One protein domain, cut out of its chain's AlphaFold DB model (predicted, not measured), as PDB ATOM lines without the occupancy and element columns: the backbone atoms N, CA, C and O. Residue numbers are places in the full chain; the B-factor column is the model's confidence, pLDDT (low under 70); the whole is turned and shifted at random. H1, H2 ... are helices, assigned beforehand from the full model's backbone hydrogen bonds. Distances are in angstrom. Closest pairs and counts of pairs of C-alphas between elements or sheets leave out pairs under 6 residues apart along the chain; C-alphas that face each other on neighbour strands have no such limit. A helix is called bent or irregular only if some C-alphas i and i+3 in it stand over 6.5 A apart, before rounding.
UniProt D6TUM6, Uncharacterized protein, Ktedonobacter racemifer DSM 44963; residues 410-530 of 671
ATOM      1  N   GLN A 410      41.025 -40.466  13.033       47.31
ATOM      2  CA  GLN A 410      40.662 -39.327  12.201       47.31
ATOM      3  C   GLN A 410      41.786 -39.113  11.188       47.31
ATOM      4  O   GLN A 410      42.907 -38.785  11.562       47.31
ATOM      5  N   VAL A 411      41.492 -39.318   9.905       55.09
ATOM      6  CA  VAL A 411      42.301 -38.707   8.855       55.09
ATOM      7  C   VAL A 411      42.074 -37.215   9.038       55.09
ATOM      8  O   VAL A 411      40.988 -36.719   8.727       55.09
ATOM      9  N   ASP A 412      43.035 -36.538   9.664       62.06
ATOM     10  CA  ASP A 412      42.966 -35.100   9.865       62.06
ATOM     11  C   ASP A 412      42.851 -34.458   8.478       62.06
ATOM     12  O   ASP A 412      43.653 -34.717   7.576       62.06
ATOM     13  N   LEU A 413      41.795 -33.672   8.262       53.47
ATOM     14  CA  LEU A 413      41.535 -33.024   6.974       53.47
ATOM     15  C   LEU A 413      42.706 -32.117   6.570       53.47
ATOM     16  O   LEU A 413      42.917 -31.887   5.380       53.47
ATOM     17  N   ASN A 414      43.471 -31.636   7.553       66.62
ATOM     18  CA  ASN A 414      44.667 -30.835   7.330       66.62
ATOM     19  C   ASN A 414      45.809 -31.648   6.700       66.62
ATOM     20  O   ASN A 414      46.538 -31.114   5.863       66.62
ATOM     21  N   ASP A 415      45.911 -32.944   7.008       79.88
ATOM     22  CA  ASP A 415      46.947 -33.818   6.449       79.88
ATOM     23  C   ASP A 415      46.669 -34.187   4.990       79.88
ATOM     24  O   ASP A 415      47.602 -34.422   4.220       79.88
ATOM     25  N   LEU A 416      45.397 -34.177   4.563       86.62
ATOM     26  CA  LEU A 416      45.009 -34.520   3.189       86.62
ATOM     27  C   LEU A 416      45.674 -33.622   2.146       86.62
ATOM     28  O   LEU A 416      46.003 -34.101   1.063       86.62
ATOM     29  N   ASN A 417      45.898 -32.343   2.459       89.06
ATOM     30  CA  ASN A 417      46.429 -31.368   1.503       89.06
ATOM     31  C   ASN A 417      47.818 -31.745   0.971       89.06
ATOM     32  O   ASN A 417      48.136 -31.436  -0.180       89.06
ATOM     33  N   ASN A 418      48.612 -32.458   1.771       91.31
ATOM     34  CA  ASN A 418      49.982 -32.830   1.430       91.31
ATOM     35  C   ASN A 418      50.094 -34.224   0.810       91.31
ATOM     36  O   ASN A 418      51.183 -34.611   0.381       91.31
ATOM     37  N   VAL A 419      49.000 -34.988   0.721       91.38
ATOM     38  CA  VAL A 419      49.094 -36.357   0.217       91.38
ATOM     39  C   VAL A 419      48.919 -36.428  -1.292       91.38
ATOM     40  O   VAL A 419      47.984 -35.869  -1.863       91.38
ATOM     41  N   ASN A 420      49.820 -37.159  -1.949       95.88
ATOM     42  CA  ASN A 420      49.694 -37.496  -3.360       95.88
ATOM     43  C   ASN A 420      48.594 -38.559  -3.546       95.88
ATOM     44  O   ASN A 420      48.675 -39.671  -3.014       95.88
ATOM     45  N   VAL A 421      47.569 -38.196  -4.321       92.38
ATOM     46  CA  VAL A 421      46.358 -39.001  -4.544       92.38
ATOM     47  C   VAL A 421      46.689 -40.355  -5.180       92.38
ATOM     48  O   VAL A 421      46.163 -41.382  -4.750       92.38
ATOM     49  N   ASN A 422      47.599 -40.374  -6.158       94.62
ATOM     50  CA  ASN A 422      48.017 -41.593  -6.847       94.62
ATOM     51  C   ASN A 422      48.725 -42.556  -5.875       94.62
ATOM     52  O   ASN A 422      48.364 -43.730  -5.791       94.62
ATOM     53  N   LYS A 423      49.649 -42.050  -5.047       94.19
ATOM     54  CA  LYS A 423      50.339 -42.864  -4.030       94.19
ATOM     55  C   LYS A 423      49.368 -43.483  -3.024       94.19
ATOM     56  O   LYS A 423      49.517 -44.661  -2.715       94.19
ATOM     57  N   ILE A 424      48.367 -42.740  -2.530       92.56
ATOM     58  CA  ILE A 424      47.352 -43.311  -1.622       92.56
ATOM     59  C   ILE A 424      46.607 -44.455  -2.304       92.56
ATOM     60  O   ILE A 424      46.490 -45.528  -1.712       92.56
ATOM     61  N   ILE A 425      46.079 -44.225  -3.509       93.62
ATOM     62  CA  ILE A 425      45.235 -45.209  -4.193       93.62
ATOM     63  C   ILE A 425      46.046 -46.471  -4.488       93.62
ATOM     64  O   ILE A 425      45.645 -47.562  -4.087       93.62
ATOM     65  N   THR A 426      47.221 -46.314  -5.095       94.94
ATOM     66  CA  THR A 426      48.087 -47.428  -5.496       94.94
ATOM     67  C   THR A 426      48.588 -48.220  -4.284       94.94
ATOM     68  O   THR A 426      48.483 -49.445  -4.267       94.94
ATOM     69  N   ASN A 427      49.032 -47.553  -3.210       92.56
ATOM     70  CA  ASN A 427      49.502 -48.244  -2.003       92.56
ATOM     71  C   ASN A 427      48.382 -49.015  -1.288       92.56
ATOM     72  O   ASN A 427      48.623 -50.101  -0.760       92.56
ATOM     73  N   ASN A 428      47.163 -48.464  -1.248       91.69
ATOM     74  CA  ASN A 428      46.052 -49.097  -0.538       91.69
ATOM     75  C   ASN A 428      45.343 -50.181  -1.357       91.69
ATOM     76  O   ASN A 428      44.826 -51.113  -0.748       91.69
ATOM     77  N   LEU A 429      45.320 -50.094  -2.692       92.12
ATOM     78  CA  LEU A 429      44.747 -51.142  -3.549       92.12
ATOM     79  C   LEU A 429      45.689 -52.331  -3.737       92.12
ATOM     80  O   LEU A 429      45.231 -53.470  -3.714       92.12
ATOM     81  N   ASN A 430      47.001 -52.089  -3.845       91.31
ATOM     82  CA  ASN A 430      47.984 -53.173  -3.941       91.31
ATOM     83  C   ASN A 430      48.073 -53.986  -2.640       91.31
ATOM     84  O   ASN A 430      48.444 -55.159  -2.649       91.31
ATOM     85  N   ASN A 431      47.707 -53.379  -1.511       86.81
ATOM     86  CA  ASN A 431      47.578 -54.070  -0.241       86.81
ATOM     87  C   ASN A 431      46.137 -54.586  -0.095       86.81
ATOM     88  O   ASN A 431      45.240 -53.826   0.254       86.81
ATOM     89  N   VAL A 432      45.897 -55.882  -0.320       80.50
ATOM     90  CA  VAL A 432      44.550 -56.511  -0.282       80.50
ATOM     91  C   VAL A 432      43.956 -56.585   1.145       80.50
ATOM     92  O   VAL A 432      42.983 -57.287   1.419       80.50
ATOM     93  N   ASN A 433      44.530 -55.865   2.110       90.88
ATOM     94  CA  ASN A 433      44.040 -55.825   3.477       90.88
ATOM     95  C   ASN A 433      42.695 -55.077   3.561       90.88
ATOM     96  O   ASN A 433      42.487 -54.009   2.994       90.88
ATOM     97  N   VAL A 434      41.759 -55.605   4.352       87.25
ATOM     98  CA  VAL A 434      40.484 -54.925   4.622       87.25
ATOM     99  C   VAL A 434      40.711 -53.529   5.215       87.25
ATOM    100  O   VAL A 434      39.955 -52.613   4.908       87.25
ATOM    101  N   LYS A 435      41.765 -53.348   6.023       91.38
ATOM    102  CA  LYS A 435      42.110 -52.050   6.617       91.38
ATOM    103  C   LYS A 435      42.506 -51.008   5.566       91.38
ATOM    104  O   LYS A 435      42.021 -49.887   5.644       91.38
ATOM    105  N   SER A 436      43.323 -51.362   4.571       91.88
ATOM    106  CA  SER A 436      43.741 -50.426   3.512       91.88
ATOM    107  C   SER A 436      42.569 -50.019   2.622       91.88
ATOM    108  O   SER A 436      42.412 -48.838   2.317       91.88
ATOM    109  N   LEU A 437      41.672 -50.953   2.292       94.25
ATOM    110  CA  LEU A 437      40.443 -50.631   1.558       94.25
ATOM    111  C   LEU A 437      39.522 -49.685   2.337       94.25
ATOM    112  O   LEU A 437      38.884 -48.820   1.741       94.25
ATOM    113  N   GLN A 438      39.452 -49.821   3.662       93.62
ATOM    114  CA  GLN A 438      38.687 -48.905   4.509       93.62
ATOM    115  C   GLN A 438      39.325 -47.516   4.588       93.62
ATOM    116  O   GLN A 438      38.606 -46.526   4.476       93.62
ATOM    117  N   THR A 439      40.653 -47.433   4.715       93.44
ATOM    118  CA  THR A 439      41.390 -46.161   4.653       93.44
ATOM    119  C   THR A 439      41.153 -45.462   3.316       93.44
ATOM    120  O   THR A 439      40.858 -44.269   3.279       93.44
ATOM    121  N   LEU A 440      41.201 -46.212   2.214       95.56
ATOM    122  CA  LEU A 440      40.933 -45.678   0.884       95.56
ATOM    123  C   LEU A 440      39.469 -45.243   0.713       95.56
ATOM    124  O   LEU A 440      39.209 -44.176   0.164       95.56
ATOM    125  N   ALA A 441      38.507 -46.016   1.220       96.19
ATOM    126  CA  ALA A 441      37.093 -45.642   1.215       96.19
ATOM    127  C   ALA A 441      36.825 -44.357   2.015       96.19
ATOM    128  O   ALA A 441      36.072 -43.498   1.561       96.19
ATOM    129  N   ALA A 442      37.469 -44.205   3.175       95.25
ATOM    130  CA  ALA A 442      37.396 -42.996   3.988       95.25
ATOM    131  C   ALA A 442      37.975 -41.779   3.256       95.25
ATOM    132  O   ALA A 442      37.354 -40.714   3.226       95.25
ATOM    133  N   PHE A 443      39.133 -41.952   2.617       96.00
ATOM    134  CA  PHE A 443      39.765 -40.930   1.789       96.00
ATOM    135  C   PHE A 443      38.849 -40.482   0.639       96.00
ATOM    136  O   PHE A 443      38.559 -39.292   0.508       96.00
ATOM    137  N   LEU A 444      38.319 -41.430  -0.142       96.94
ATOM    138  CA  LEU A 444      37.410 -41.146  -1.258       96.94
ATOM    139  C   LEU A 444      36.118 -40.472  -0.788       96.94
ATOM    140  O   LEU A 444      35.728 -39.447  -1.346       96.94
ATOM    141  N   GLY A 445      35.484 -40.998   0.264       96.56
ATOM    142  CA  GLY A 445      34.269 -40.421   0.831       96.56
ATOM    143  C   GLY A 445      34.484 -38.987   1.314       96.56
ATOM    144  O   GLY A 445      33.665 -38.112   1.043       96.56
ATOM    145  N   THR A 446      35.630 -38.707   1.935       95.75
ATOM    146  CA  THR A 446      35.981 -37.358   2.401       95.75
ATOM    147  C   THR A 446      36.169 -36.381   1.236       95.75
ATOM    148  O   THR A 446      35.567 -35.308   1.224       95.75
ATOM    149  N   ILE A 447      36.944 -36.759   0.217       96.31
ATOM    150  CA  ILE A 447      37.229 -35.912  -0.955       96.31
ATOM    151  C   ILE A 447      35.972 -35.647  -1.799       96.31
ATOM    152  O   ILE A 447      35.733 -34.537  -2.300       96.31
ATOM    153  N   LEU A 448      35.130 -36.666  -1.954       96.81
ATOM    154  CA  LEU A 448      33.905 -36.563  -2.741       96.81
ATOM    155  C   LEU A 448      32.778 -35.857  -1.977       96.81
ATOM    156  O   LEU A 448      31.872 -35.328  -2.626       96.81
ATOM    157  N   GLY A 449      32.901 -35.703  -0.654       95.62
ATOM    158  CA  GLY A 449      31.928 -35.021   0.203       95.62
ATOM    159  C   GLY A 449      30.760 -35.919   0.604       95.62
ATOM    160  O   GLY A 449      29.626 -35.457   0.688       95.62
ATOM    161  N   GLU A 450      31.022 -37.210   0.795       96.81
ATOM    162  CA  GLU A 450      30.020 -38.203   1.157       96.81
ATOM    163  C   GLU A 450      30.038 -38.539   2.652       96.81
ATOM    164  O   GLU A 450      31.091 -38.665   3.284       96.81
ATOM    165  N   ASP A 451      28.839 -38.715   3.208       94.31
ATOM    166  CA  ASP A 451      28.629 -39.075   4.605       94.31
ATOM    167  C   ASP A 451      29.280 -40.426   4.954       94.31
ATOM    168  O   ASP A 451      29.246 -41.387   4.179       94.31
ATOM    169  N   ARG A 452      29.832 -40.511   6.170       92.25
ATOM    170  CA  ARG A 452      30.506 -41.694   6.722       92.25
ATOM    171  C   ARG A 452      29.625 -42.935   6.688       92.25
ATOM    172  O   ARG A 452      30.123 -44.037   6.467       92.25
ATOM    173  N   SER A 453      28.313 -42.755   6.850       91.31
ATOM    174  CA  SER A 453      27.319 -43.831   6.765       91.31
ATOM    175  C   SER A 453      27.356 -44.587   5.428       91.31
ATOM    176  O   SER A 453      26.989 -45.761   5.367       91.31
ATOM    177  N   LYS A 454      27.854 -43.950   4.362       94.38
ATOM    178  CA  LYS A 454      27.913 -44.497   3.004       94.38
ATOM    179  C   LYS A 454      29.302 -44.983   2.592       94.38
ATOM    180  O   LYS A 454      29.438 -45.580   1.527       94.38
ATOM    181  N   TRP A 455      30.328 -44.825   3.431       94.94
ATOM    182  CA  TRP A 455      31.697 -45.243   3.091       94.94
ATOM    183  C   TRP A 455      31.821 -46.749   2.818       94.94
ATOM    184  O   TRP A 455      32.644 -47.178   2.010       94.94
ATOM    185  N   GLY A 456      30.942 -47.563   3.415       91.94
ATOM    186  CA  GLY A 456      30.860 -48.999   3.132       91.94
ATOM    187  C   GLY A 456      30.581 -49.328   1.659       91.94
ATOM    188  O   GLY A 456      31.019 -50.377   1.190       91.94
ATOM    189  N   ILE A 457      29.922 -48.431   0.914       96.19
ATOM    190  CA  ILE A 457      29.663 -48.594  -0.525       96.19
ATOM    191  C   ILE A 457      30.986 -48.618  -1.297       96.19
ATOM    192  O   ILE A 457      31.188 -49.506  -2.123       96.19
ATOM    193  N   TYR A 458      31.920 -47.718  -0.974       97.25
ATOM    194  CA  TYR A 458      33.245 -47.694  -1.597       97.25
ATOM    195  C   TYR A 458      34.038 -48.955  -1.290       97.25
ATOM    196  O   TYR A 458      34.691 -49.472  -2.181       97.25
ATOM    197  N   VAL A 459      33.965 -49.496  -0.071       95.75
ATOM    198  CA  VAL A 459      34.694 -50.732   0.256       95.75
ATOM    199  C   VAL A 459      34.204 -51.901  -0.601       95.75
ATOM    200  O   VAL A 459      35.014 -52.656  -1.132       95.75
ATOM    201  N   VAL A 460      32.885 -52.041  -0.770       94.94
ATOM    202  CA  VAL A 460      32.307 -53.069  -1.651       94.94
ATOM    203  C   VAL A 460      32.704 -52.820  -3.107       94.94
ATOM    204  O   VAL A 460      33.069 -53.759  -3.809       94.94
ATOM    205  N   HIS A 461      32.684 -51.560  -3.543       96.50
ATOM    206  CA  HIS A 461      33.057 -51.175  -4.902       96.50
ATOM    207  C   HIS A 461      34.535 -51.458  -5.201       96.50
ATOM    208  O   HIS A 461      34.834 -52.137  -6.173       96.50
ATOM    209  N   LEU A 462      35.458 -51.035  -4.335       96.38
ATOM    210  CA  LEU A 462      36.907 -51.245  -4.482       96.38
ATOM    211  C   LEU A 462      37.301 -52.729  -4.417       96.38
ATOM    212  O   LEU A 462      38.288 -53.131  -5.022       96.38
ATOM    213  N   LYS A 463      36.520 -53.563  -3.716       95.00
ATOM    214  CA  LYS A 463      36.686 -55.026  -3.749       95.00
ATOM    215  C   LYS A 463      36.334 -55.632  -5.103       95.00
ATOM    216  O   LYS A 463      36.944 -56.617  -5.499       95.00
ATOM    217  N   GLN A 464      35.319 -55.087  -5.770       95.25
ATOM    218  CA  GLN A 464      34.872 -55.560  -7.078       95.25
ATOM    219  C   GLN A 464      35.729 -54.991  -8.219       95.25
ATOM    220  O   GLN A 464      35.890 -55.640  -9.249       95.25
ATOM    221  N   TYR A 465      36.268 -53.789  -8.024       95.94
ATOM    222  CA  TYR A 465      36.962 -52.983  -9.020       95.94
ATOM    223  C   TYR A 465      38.326 -52.551  -8.459       95.94
ATOM    224  O   TYR A 465      38.454 -51.476  -7.867       95.94
ATOM    225  N   SER A 466      39.328 -53.424  -8.605       94.31
ATOM    226  CA  SER A 466      40.640 -53.302  -7.959       94.31
ATOM    227  C   SER A 466      41.759 -52.726  -8.836       94.31
ATOM    228  O   SER A 466      42.880 -52.614  -8.346       94.31
ATOM    229  N   GLN A 467      41.504 -52.349 -10.097       96.88
ATOM    230  CA  GLN A 467      42.530 -51.751 -10.963       96.88
ATOM    231  C   GLN A 467      42.821 -50.305 -10.528       96.88
ATOM    232  O   GLN A 467      41.940 -49.441 -10.660       96.88
ATOM    233  N   PRO A 468      44.025 -50.005 -10.006       96.62
ATOM    234  CA  PRO A 468      44.331 -48.689  -9.462       96.62
ATOM    235  C   PRO A 468      44.261 -47.591 -10.525       96.62
ATOM    236  O   PRO A 468      43.730 -46.517 -10.243       96.62
ATOM    237  N   GLU A 469      44.686 -47.866 -11.757       97.44
ATOM    238  CA  GLU A 469      44.679 -46.913 -12.868       97.44
ATOM    239  C   GLU A 469      43.257 -46.439 -13.191       97.44
ATOM    240  O   GLU A 469      43.011 -45.239 -13.322       97.44
ATOM    241  N   ALA A 470      42.293 -47.363 -13.233       97.69
ATOM    242  CA  ALA A 470      40.890 -47.048 -13.490       97.69
ATOM    243  C   ALA A 470      40.256 -46.236 -12.346       97.69
ATOM    244  O   ALA A 470      39.465 -45.322 -12.592       97.69
ATOM    245  N   ILE A 471      40.615 -46.535 -11.092       97.88
ATOM    246  CA  ILE A 471      40.156 -45.783  -9.913       97.88
ATOM    247  C   ILE A 471      40.729 -44.362  -9.907       97.88
ATOM    248  O   ILE A 471      39.984 -43.407  -9.675       97.88
ATOM    249  N   ILE A 472      42.021 -44.208 -10.209       97.62
ATOM    250  CA  ILE A 472      42.687 -42.905 -10.326       97.62
ATOM    251  C   ILE A 472      42.043 -42.092 -11.451       97.62
ATOM    252  O   ILE A 472      41.627 -40.959 -11.217       97.62
ATOM    253  N   ALA A 473      41.884 -42.677 -12.639       97.94
ATOM    254  CA  ALA A 473      41.245 -42.040 -13.786       97.94
ATOM    255  C   ALA A 473      39.815 -41.568 -13.471       97.94
ATOM    256  O   ALA A 473      39.439 -40.430 -13.775       97.94
ATOM    257  N   ALA A 474      39.021 -42.411 -12.803       98.25
ATOM    258  CA  ALA A 474      37.657 -42.077 -12.408       98.25
ATOM    259  C   ALA A 474      37.624 -40.932 -11.395       98.25
ATOM    260  O   ALA A 474      36.805 -40.017 -11.525       98.25
ATOM    261  N   LEU A 475      38.530 -40.944 -10.414       98.06
ATOM    262  CA  LEU A 475      38.638 -39.871  -9.433       98.06
ATOM    263  C   LEU A 475      39.076 -38.559 -10.091       98.06
ATOM    264  O   LEU A 475      38.421 -37.544  -9.873       98.06
ATOM    265  N   MET A 476      40.104 -38.573 -10.943       97.50
ATOM    266  CA  MET A 476      40.596 -37.372 -11.631       97.50
ATOM    267  C   MET A 476      39.518 -36.743 -12.512       97.50
ATOM    268  O   MET A 476      39.281 -35.537 -12.422       97.50
ATOM    269  N   LYS A 477      38.782 -37.550 -13.288       97.31
ATOM    270  CA  LYS A 477      37.650 -37.043 -14.078       97.31
ATOM    271  C   LYS A 477      36.562 -36.447 -13.181       97.31
ATOM    272  O   LYS A 477      36.054 -35.370 -13.476       97.31
ATOM    273  N   THR A 478      36.237 -37.112 -12.072       98.00
ATOM    274  CA  THR A 478      35.224 -36.637 -11.116       98.00
ATOM    275  C   THR A 478      35.622 -35.303 -10.486       98.00
ATOM    276  O   THR A 478      34.804 -34.388 -10.423       98.00
ATOM    277  N   LEU A 479      36.875 -35.167 -10.040       96.81
ATOM    278  CA  LEU A 479      37.385 -33.934  -9.439       96.81
ATOM    279  C   LEU A 479      37.470 -32.805 -10.464       96.81
ATOM    280  O   LEU A 479      37.096 -31.679 -10.140       96.81
ATOM    281  N   SER A 480      37.877 -33.108 -11.699       96.12
ATOM    282  CA  SER A 480      37.881 -32.138 -12.793       96.12
ATOM    283  C   SER A 480      36.475 -31.583 -13.044       96.12
ATOM    284  O   SER A 480      36.274 -30.379 -12.922       96.12
ATOM    285  N   CYS A 481      35.464 -32.438 -13.234       95.75
ATOM    286  CA  CYS A 481      34.081 -31.981 -13.423       95.75
ATOM    287  C   CYS A 481      33.514 -31.253 -12.189       95.75
ATOM    288  O   CYS A 481      32.760 -30.289 -12.319       95.75
ATOM    289  N   LYS A 482      33.879 -31.687 -10.975       95.94
ATOM    290  CA  LYS A 482      33.424 -31.059  -9.724       95.94
ATOM    291  C   LYS A 482      33.981 -29.645  -9.549       95.94
ATOM    292  O   LYS A 482      33.228 -28.757  -9.162       95.94
ATOM    293  N   PHE A 483      35.279 -29.439  -9.779       95.44
ATOM    294  CA  PHE A 483      35.957 -28.183  -9.441       95.44
ATOM    295  C   PHE A 483      36.158 -27.235 -10.621       95.44
ATOM    296  O   PHE A 483      36.106 -26.026 -10.410       95.44
ATOM    297  N   ARG A 484      36.357 -27.759 -11.833       92.62
ATOM    298  CA  ARG A 484      36.567 -26.948 -13.038       92.62
ATOM    299  C   ARG A 484      35.242 -26.513 -13.652       92.62
ATOM    300  O   ARG A 484      35.051 -25.331 -13.915       92.62
ATOM    301  N   ASP A 485      34.319 -27.459 -13.826       88.12
ATOM    302  CA  ASP A 485      33.039 -27.189 -14.495       88.12
ATOM    303  C   ASP A 485      31.947 -26.767 -13.503       88.12
ATOM    304  O   ASP A 485      30.974 -26.116 -13.882       88.12
ATOM    305  N   GLY A 486      32.065 -27.180 -12.234       90.25
ATOM    306  CA  GLY A 486      31.044 -26.953 -11.204       90.25
ATOM    307  C   GLY A 486      29.692 -27.614 -11.510       90.25
ATOM    308  O   GLY A 486      28.710 -27.363 -10.815       90.25
ATOM    309  N   SER A 487      29.626 -28.452 -12.546       87.94
ATOM    310  CA  SER A 487      28.396 -29.030 -13.097       87.94
ATOM    311  C   SER A 487      27.922 -30.271 -12.336       87.94
ATOM    312  O   SER A 487      26.798 -30.742 -12.523       87.94
ATOM    313  N   LEU A 488      28.772 -30.823 -11.468       95.94
ATOM    314  CA  LEU A 488      28.547 -32.131 -10.875       95.94
ATOM    315  C   LEU A 488      27.794 -32.051  -9.540       95.94
ATOM    316  O   LEU A 488      28.382 -31.819  -8.486       95.94
ATOM    317  N   HIS A 489      26.485 -32.318  -9.577       93.62
ATOM    318  CA  HIS A 489      25.629 -32.324  -8.382       93.62
ATOM    319  C   HIS A 489      25.863 -33.513  -7.438       93.62
ATOM    320  O   HIS A 489      25.636 -33.390  -6.237       93.62
ATOM    321  N   ASN A 490      26.310 -34.664  -7.958       96.75
ATOM    322  CA  ASN A 490      26.549 -35.871  -7.162       96.75
ATOM    323  C   ASN A 490      27.895 -36.528  -7.530       96.75
ATOM    324  O   ASN A 490      27.920 -37.506  -8.288       96.75
ATOM    325  N   PRO A 491      29.019 -35.992  -7.017       97.31
ATOM    326  CA  PRO A 491      30.349 -36.529  -7.287       97.31
ATOM    327  C   PRO A 491      30.528 -38.011  -6.914       97.31
ATOM    328  O   PRO A 491      31.093 -38.738  -7.731       97.31
ATOM    329  N   PRO A 492      30.012 -38.503  -5.768       97.81
ATOM    330  CA  PRO A 492      30.060 -39.925  -5.430       97.81
ATOM    331  C   PRO A 492      29.492 -40.872  -6.486       97.81
ATOM    332  O   PRO A 492      30.167 -41.802  -6.924       97.81
ATOM    333  N   ALA A 493      28.256 -40.628  -6.929       97.31
ATOM    334  CA  ALA A 493      27.598 -41.498  -7.898       97.31
ATOM    335  C   ALA A 493      28.322 -41.480  -9.253       97.31
ATOM    336  O   ALA A 493      28.481 -42.523  -9.888       97.31
ATOM    337  N   PHE A 494      28.802 -40.303  -9.667       98.06
ATOM    338  CA  PHE A 494      29.574 -40.148 -10.896       98.06
ATOM    339  C   PHE A 494      30.905 -40.905 -10.834       98.06
ATOM    340  O   PHE A 494      31.232 -41.632 -11.771       98.06
ATOM    341  N   PHE A 495      31.625 -40.810  -9.713       98.38
ATOM    342  CA  PHE A 495      32.856 -41.563  -9.485       98.38
ATOM    343  C   PHE A 495      32.631 -43.075  -9.590       98.38
ATOM    344  O   PHE A 495      33.346 -43.743 -10.336       98.38
ATOM    345  N   LEU A 496      31.622 -43.619  -8.898       97.81
ATOM    346  CA  LEU A 496      31.329 -45.058  -8.927       97.81
ATOM    347  C   LEU A 496      30.981 -45.538 -10.346       97.81
ATOM    348  O   LEU A 496      31.448 -46.596 -10.775       97.81
ATOM    349  N   ALA A 497      30.211 -44.744 -11.097       97.75
ATOM    350  CA  ALA A 497      29.862 -45.045 -12.484       97.75
ATOM    351  C   ALA A 497      31.093 -45.037 -13.408       97.75
ATOM    352  O   ALA A 497      31.317 -46.005 -14.135       97.75
ATOM    353  N   ARG A 498      31.922 -43.984 -13.345       98.00
ATOM    354  CA  ARG A 498      33.153 -43.873 -14.148       98.00
ATOM    355  C   ARG A 498      34.172 -44.945 -13.788       98.00
ATOM    356  O   ARG A 498      34.784 -45.517 -14.675       98.00
ATOM    357  N   SER A 499      34.312 -45.271 -12.505       97.94
ATOM    358  CA  SER A 499      35.205 -46.334 -12.042       97.94
ATOM    359  C   SER A 499      34.855 -47.683 -12.671       97.94
ATOM    360  O   SER A 499      35.756 -48.390 -13.120       97.94
ATOM    361  N   LYS A 500      33.562 -48.019 -12.758       97.62
ATOM    362  CA  LYS A 500      33.097 -49.243 -13.418       97.62
ATOM    363  C   LYS A 500      33.367 -49.230 -14.927       97.62
ATOM    364  O   LYS A 500      33.766 -50.249 -15.477       97.62
ATOM    365  N   GLU A 501      33.139 -48.100 -15.589       97.62
ATOM    366  CA  GLU A 501      33.380 -47.931 -17.031       97.62
ATOM    367  C   GLU A 501      34.871 -48.036 -17.377       97.62
ATOM    368  O   GLU A 501      35.254 -48.766 -18.288       97.62
ATOM    369  N   TYR A 502      35.724 -47.381 -16.592       98.19
ATOM    370  CA  TYR A 502      37.167 -47.311 -16.821       98.19
ATOM    371  C   TYR A 502      37.910 -48.611 -16.510       98.19
ATOM    372  O   TYR A 502      39.014 -48.798 -17.003       98.19
ATOM    373  N   HIS A 503      37.292 -49.534 -15.766       97.31
ATOM    374  CA  HIS A 503      37.789 -50.910 -15.643       97.31
ATOM    375  C   HIS A 503      37.721 -51.697 -16.959       97.31
ATOM    376  O   HIS A 503      38.379 -52.726 -17.083       97.31
ATOM    377  N   VAL A 504      36.906 -51.253 -17.923       97.25
ATOM    378  CA  VAL A 504      36.847 -51.852 -19.263       97.25
ATOM    379  C   VAL A 504      37.864 -51.181 -20.180       97.25
ATOM    380  O   VAL A 504      38.662 -51.862 -20.817       97.25
ATOM    381  N   ALA A 505      37.831 -49.849 -20.251       97.62
ATOM    382  CA  ALA A 505      38.782 -49.053 -21.015       97.62
ATOM    383  C   ALA A 505      38.813 -47.615 -20.490       97.62
ATOM    384  O   ALA A 505      37.764 -47.002 -20.277       97.62
ATOM    385  N   ILE A 506      40.013 -47.062 -20.319       98.19
ATOM    386  CA  ILE A 506      40.207 -45.663 -19.939       98.19
ATOM    387  C   ILE A 506      40.285 -44.823 -21.226       98.19
ATOM    388  O   ILE A 506      41.126 -45.097 -22.084       98.19
ATOM    389  N   PRO A 507      39.425 -43.805 -21.402       98.00
ATOM    390  CA  PRO A 507      39.499 -42.913 -22.555       98.00
ATOM    391  C   PRO A 507      40.825 -42.136 -22.625       98.00
ATOM    392  O   PRO A 507      41.399 -41.765 -21.599       98.00
ATOM    393  N   ALA A 508      41.301 -41.834 -23.839       97.44
ATOM    394  CA  ALA A 508      42.582 -41.153 -24.053       97.44
ATOM    395  C   ALA A 508      42.637 -39.732 -23.451       97.44
ATOM    396  O   ALA A 508      43.675 -39.328 -22.930       97.44
ATOM    397  N   ASP A 509      41.522 -38.991 -23.454       96.25
ATOM    398  CA  ASP A 509      41.429 -37.678 -22.794       96.25
ATOM    399  C   ASP A 509      41.604 -37.794 -21.274       96.25
ATOM    400  O   ASP A 509      42.170 -36.914 -20.626       96.25
ATOM    401  N   VAL A 510      41.147 -38.902 -20.691       97.75
ATOM    402  CA  VAL A 510      41.282 -39.166 -19.259       97.75
ATOM    403  C   VAL A 510      42.709 -39.579 -18.913       97.75
ATOM    404  O   VAL A 510      43.199 -39.169 -17.864       97.75
ATOM    405  N   HIS A 511      43.406 -40.308 -19.789       97.44
ATOM    406  CA  HIS A 511      44.839 -40.575 -19.621       97.44
ATOM    407  C   HIS A 511      45.650 -39.280 -19.528       97.44
ATOM    408  O   HIS A 511      46.411 -39.116 -18.582       97.44
ATOM    409  N   GLN A 512      45.397 -38.316 -20.418       96.69
ATOM    410  CA  GLN A 512      46.061 -37.010 -20.368       96.69
ATOM    411  C   GLN A 512      45.792 -36.268 -19.052       96.69
ATOM    412  O   GLN A 512      46.703 -35.669 -18.484       96.69
ATOM    413  N   LEU A 513      44.558 -36.336 -18.529       96.06
ATOM    414  CA  LEU A 513      44.231 -35.772 -17.214       96.06
ATOM    415  C   LEU A 513      45.005 -36.469 -16.088       96.06
ATOM    416  O   LEU A 513      45.475 -35.803 -15.168       96.06
ATOM    417  N   VAL A 514      45.129 -37.796 -16.136       97.00
ATOM    418  CA  VAL A 514      45.905 -38.544 -15.141       97.00
ATOM    419  C   VAL A 514      47.376 -38.149 -15.218       97.00
ATOM    420  O   VAL A 514      47.939 -37.805 -14.185       97.00
ATOM    421  N   ASP A 515      47.973 -38.101 -16.406       96.56
ATOM    422  CA  ASP A 515      49.381 -37.726 -16.589       96.56
ATOM    423  C   ASP A 515      49.662 -36.296 -16.107       96.56
ATOM    424  O   ASP A 515      50.669 -36.040 -15.447       96.56
ATOM    425  N   GLN A 516      48.732 -35.372 -16.363       96.44
ATOM    426  CA  GLN A 516      48.841 -33.979 -15.932       96.44
ATOM    427  C   GLN A 516      48.794 -33.823 -14.403       96.44
ATOM    428  O   GLN A 516      49.455 -32.941 -13.853       96.44
ATOM    429  N   TYR A 517      47.999 -34.643 -13.709       96.38
ATOM    430  CA  TYR A 517      47.653 -34.420 -12.301       96.38
ATOM    431  C   TYR A 517      48.196 -35.470 -11.324       96.38
ATOM    432  O   TYR A 517      48.167 -35.246 -10.114       96.38
ATOM    433  N   ALA A 518      48.715 -36.602 -11.804       91.25
ATOM    434  CA  ALA A 518      49.148 -37.727 -10.971       91.25
ATOM    435  C   ALA A 518      50.280 -37.384  -9.987       91.25
ATOM    436  O   ALA A 518      50.409 -38.031  -8.944       91.25
ATOM    437  N   SER A 519      51.110 -36.390 -10.306       95.12
ATOM    438  CA  SER A 519      52.247 -35.977  -9.477       95.12
ATOM    439  C   SER A 519      51.863 -35.026  -8.337       95.12
ATOM    440  O   SER A 519      52.594 -34.953  -7.346       95.12
ATOM    441  N   LEU A 520      50.714 -34.350  -8.426       96.56
ATOM    442  CA  LEU A 520      50.312 -33.307  -7.483       96.56
ATOM    443  C   LEU A 520      49.817 -33.879  -6.145       96.56
ATOM    444  O   LEU A 520      49.235 -34.969  -6.075       96.56
ATOM    445  N   SER A 521      50.014 -33.119  -5.064       96.19
ATOM    446  CA  SER A 521      49.282 -33.363  -3.818       96.19
ATOM    447  C   SER A 521      47.799 -33.018  -3.991       96.19
ATOM    448  O   SER A 521      47.426 -32.276  -4.899       96.19
ATOM    449  N   TYR A 522      46.922 -33.523  -3.124       96.06
ATOM    450  CA  TYR A 522      45.493 -33.212  -3.207       96.06
ATOM    451  C   TYR A 522      45.197 -31.705  -3.087       96.06
ATOM    452  O   TYR A 522      44.345 -31.191  -3.813       96.06
ATOM    453  N   GLY A 523      45.925 -30.982  -2.225       95.44
ATOM    454  CA  GLY A 523      45.800 -29.525  -2.107       95.44
ATOM    455  C   GLY A 523      46.171 -28.814  -3.411       95.44
ATOM    456  O   GLY A 523      45.361 -28.067  -3.960       95.44
ATOM    457  N   GLN A 524      47.346 -29.138  -3.964       96.81
ATOM    458  CA  GLN A 524      47.826 -28.602  -5.245       96.81
ATOM    459  C   GLN A 524      46.886 -28.950  -6.405       96.81
ATOM    460  O   GLN A 524      46.632 -28.123  -7.281       96.81
ATOM    461  N   LEU A 525      46.338 -30.167  -6.405       96.38
ATOM    462  CA  LEU A 525      45.377 -30.631  -7.396       96.38
ATOM    463  C   LEU A 525      44.113 -29.769  -7.389       96.38
ATOM    464  O   LEU A 525      43.686 -29.310  -8.445       96.38
ATOM    465  N   ILE A 526      43.515 -29.525  -6.217       96.25
ATOM    466  CA  ILE A 526      42.313 -28.686  -6.129       96.25
ATOM    467  C   ILE A 526      42.613 -27.252  -6.558       96.25
ATOM    468  O   ILE A 526      41.804 -26.659  -7.269       96.25
ATOM    469  N   GLU A 527      43.736 -26.680  -6.123       96.50
ATOM    470  CA  GLU A 527      44.129 -25.325  -6.520       96.50
ATOM    471  C   GLU A 527      44.280 -25.219  -8.036       96.50
ATOM    472  O   GLU A 527      43.686 -24.332  -8.647       96.50
ATOM    473  N   THR A 528      44.968 -26.182  -8.650       96.44
ATOM    474  CA  THR A 528      45.159 -26.240 -10.104       96.44
ATOM    475  C   THR A 528      43.830 -26.418 -10.845       96.44
ATOM    476  O   THR A 528      43.595 -25.761 -11.852       96.44
ATOM    477  N   LEU A 529      42.920 -27.265 -10.345       95.56
ATOM    478  CA  LEU A 529      41.606 -27.493 -10.963       95.56
ATOM    479  C   LEU A 529      40.640 -26.308 -10.814       95.56
ATOM    480  O   LEU A 529      39.735 -26.163 -11.634       95.56
ATOM    481  N   LYS A 530      40.804 -25.485  -9.772       95.56
ATOM    482  CA  LYS A 530      40.012 -24.264  -9.555       95.56
ATOM    483  C   LYS A 530      40.498 -23.086 -10.390       95.56
ATOM    484  O   LYS A 530      39.738 -22.133 -10.570       95.56
TER     485      LYS A 530
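What this domain is: This is residues 410 to 530 of the 671 residues of an uncharacterized protein of Ktedonobacter racemifer DSM 44963 (UniProt D6TUM6). A rounded globule of helices in which the long helix H5 is the core piece, with H6, H7 and H8 packed on it at different angles, H2 packed on its residues 468 to 472, and H3 and H4 farther out, H3 between H2 and H4. H3 packs on both H2 and H4, and H2 also packs on the beginning of H5, while the very short H1 sits at the rim near H3 and H8. The printed part has 121 residues with eight named helices, H1 to H8 in order along the chain, and no named strand; its class is all helix. It is compact, with a radius of gyration of the C-alphas of 13.1 A, and spans 35 by 32 by 27 A.

Where its parts are: H1 is residues 413 to 416, with C-alpha 413 at (41.535, -33.024, 6.974). H2 is residues 421 to 430, 14.3 A, and H3 is residues 434 to 448, 20.8 A. H4, residues 452 to 464, 20.0 A, is irregular: C-alphas 453 and 456 are 7.2 A apart. H5, residues 468 to 485, is 24.8 A long and begins at C-alpha 468, (44.331, -48.689, -9.462); it is neither bent nor irregular, but only just, as C-alphas 482 and 485 are 6.2 A apart. H6 is residues 491 to 502, 15.9 A, H7 residues 508 to 517, 14.5 A, and H8 residues 522 to 530, ending at C-alpha 530, (40.012, -24.264, -9.555).

How they stand to each other: H5 is the hub, touching four helices. H6 touches it, opposite ways at a steep tilt of 42 degrees, closest C-alphas Ala 474 and Ser 499 at 4.9 A; the two form a helical hairpin. With residues 472 to 477 alone H5 touches H7, about perpendicular at 83 degrees, closest C-alphas Ala 473 and Val 514 at 6.0 A. With residues 479 to 484 alone H5 touches H8, the same way at a steep tilt of 43 degrees, closest C-alphas Arg 484 and Leu 529 at 5.5 A. With residues 468 to 472 alone it touches H2, at a shallow tilt of 29 degrees, closest C-alphas Thr 426 and Pro 468 at 5.6 A. H2 and H3 form a helical hairpin, closest C-alphas Asn 428 and Ser 436 at 4.8 A. H3 touches H4 at a steep tilt of 59 degrees, closest C-alphas Ala 441 and Tyr 458 at 5.2 A. H3 and H6 only just touch, only at their ends, with 3 pairs of C-alphas within 8 A, the closest Leu 448 and Pro 491 at 5.8 A. H1 and H3 are near each other, and H1 and H8 are close but not clearly touching, at 6.5 A between the C-alphas of Leu 416 and Tyr 522. The helix packing is mostly crossed, only just: 2 of 6 pairs are at a shallow tilt. In H2, H3, H6, H7 and H8 every O i to N i+4 pair is within hydrogen-bond range, in H4 6 of 9 and in H5 13 of 14; H1 is too short for one.

The domain as a whole: The two C-alphas farthest apart, those of Gln 410 and Ala 508, are 36.4 A apart. The printed part has no cut, and its seven links are tight. The mean pLDDT of the printed part is 93.4; residues 410 to 414 are under 70.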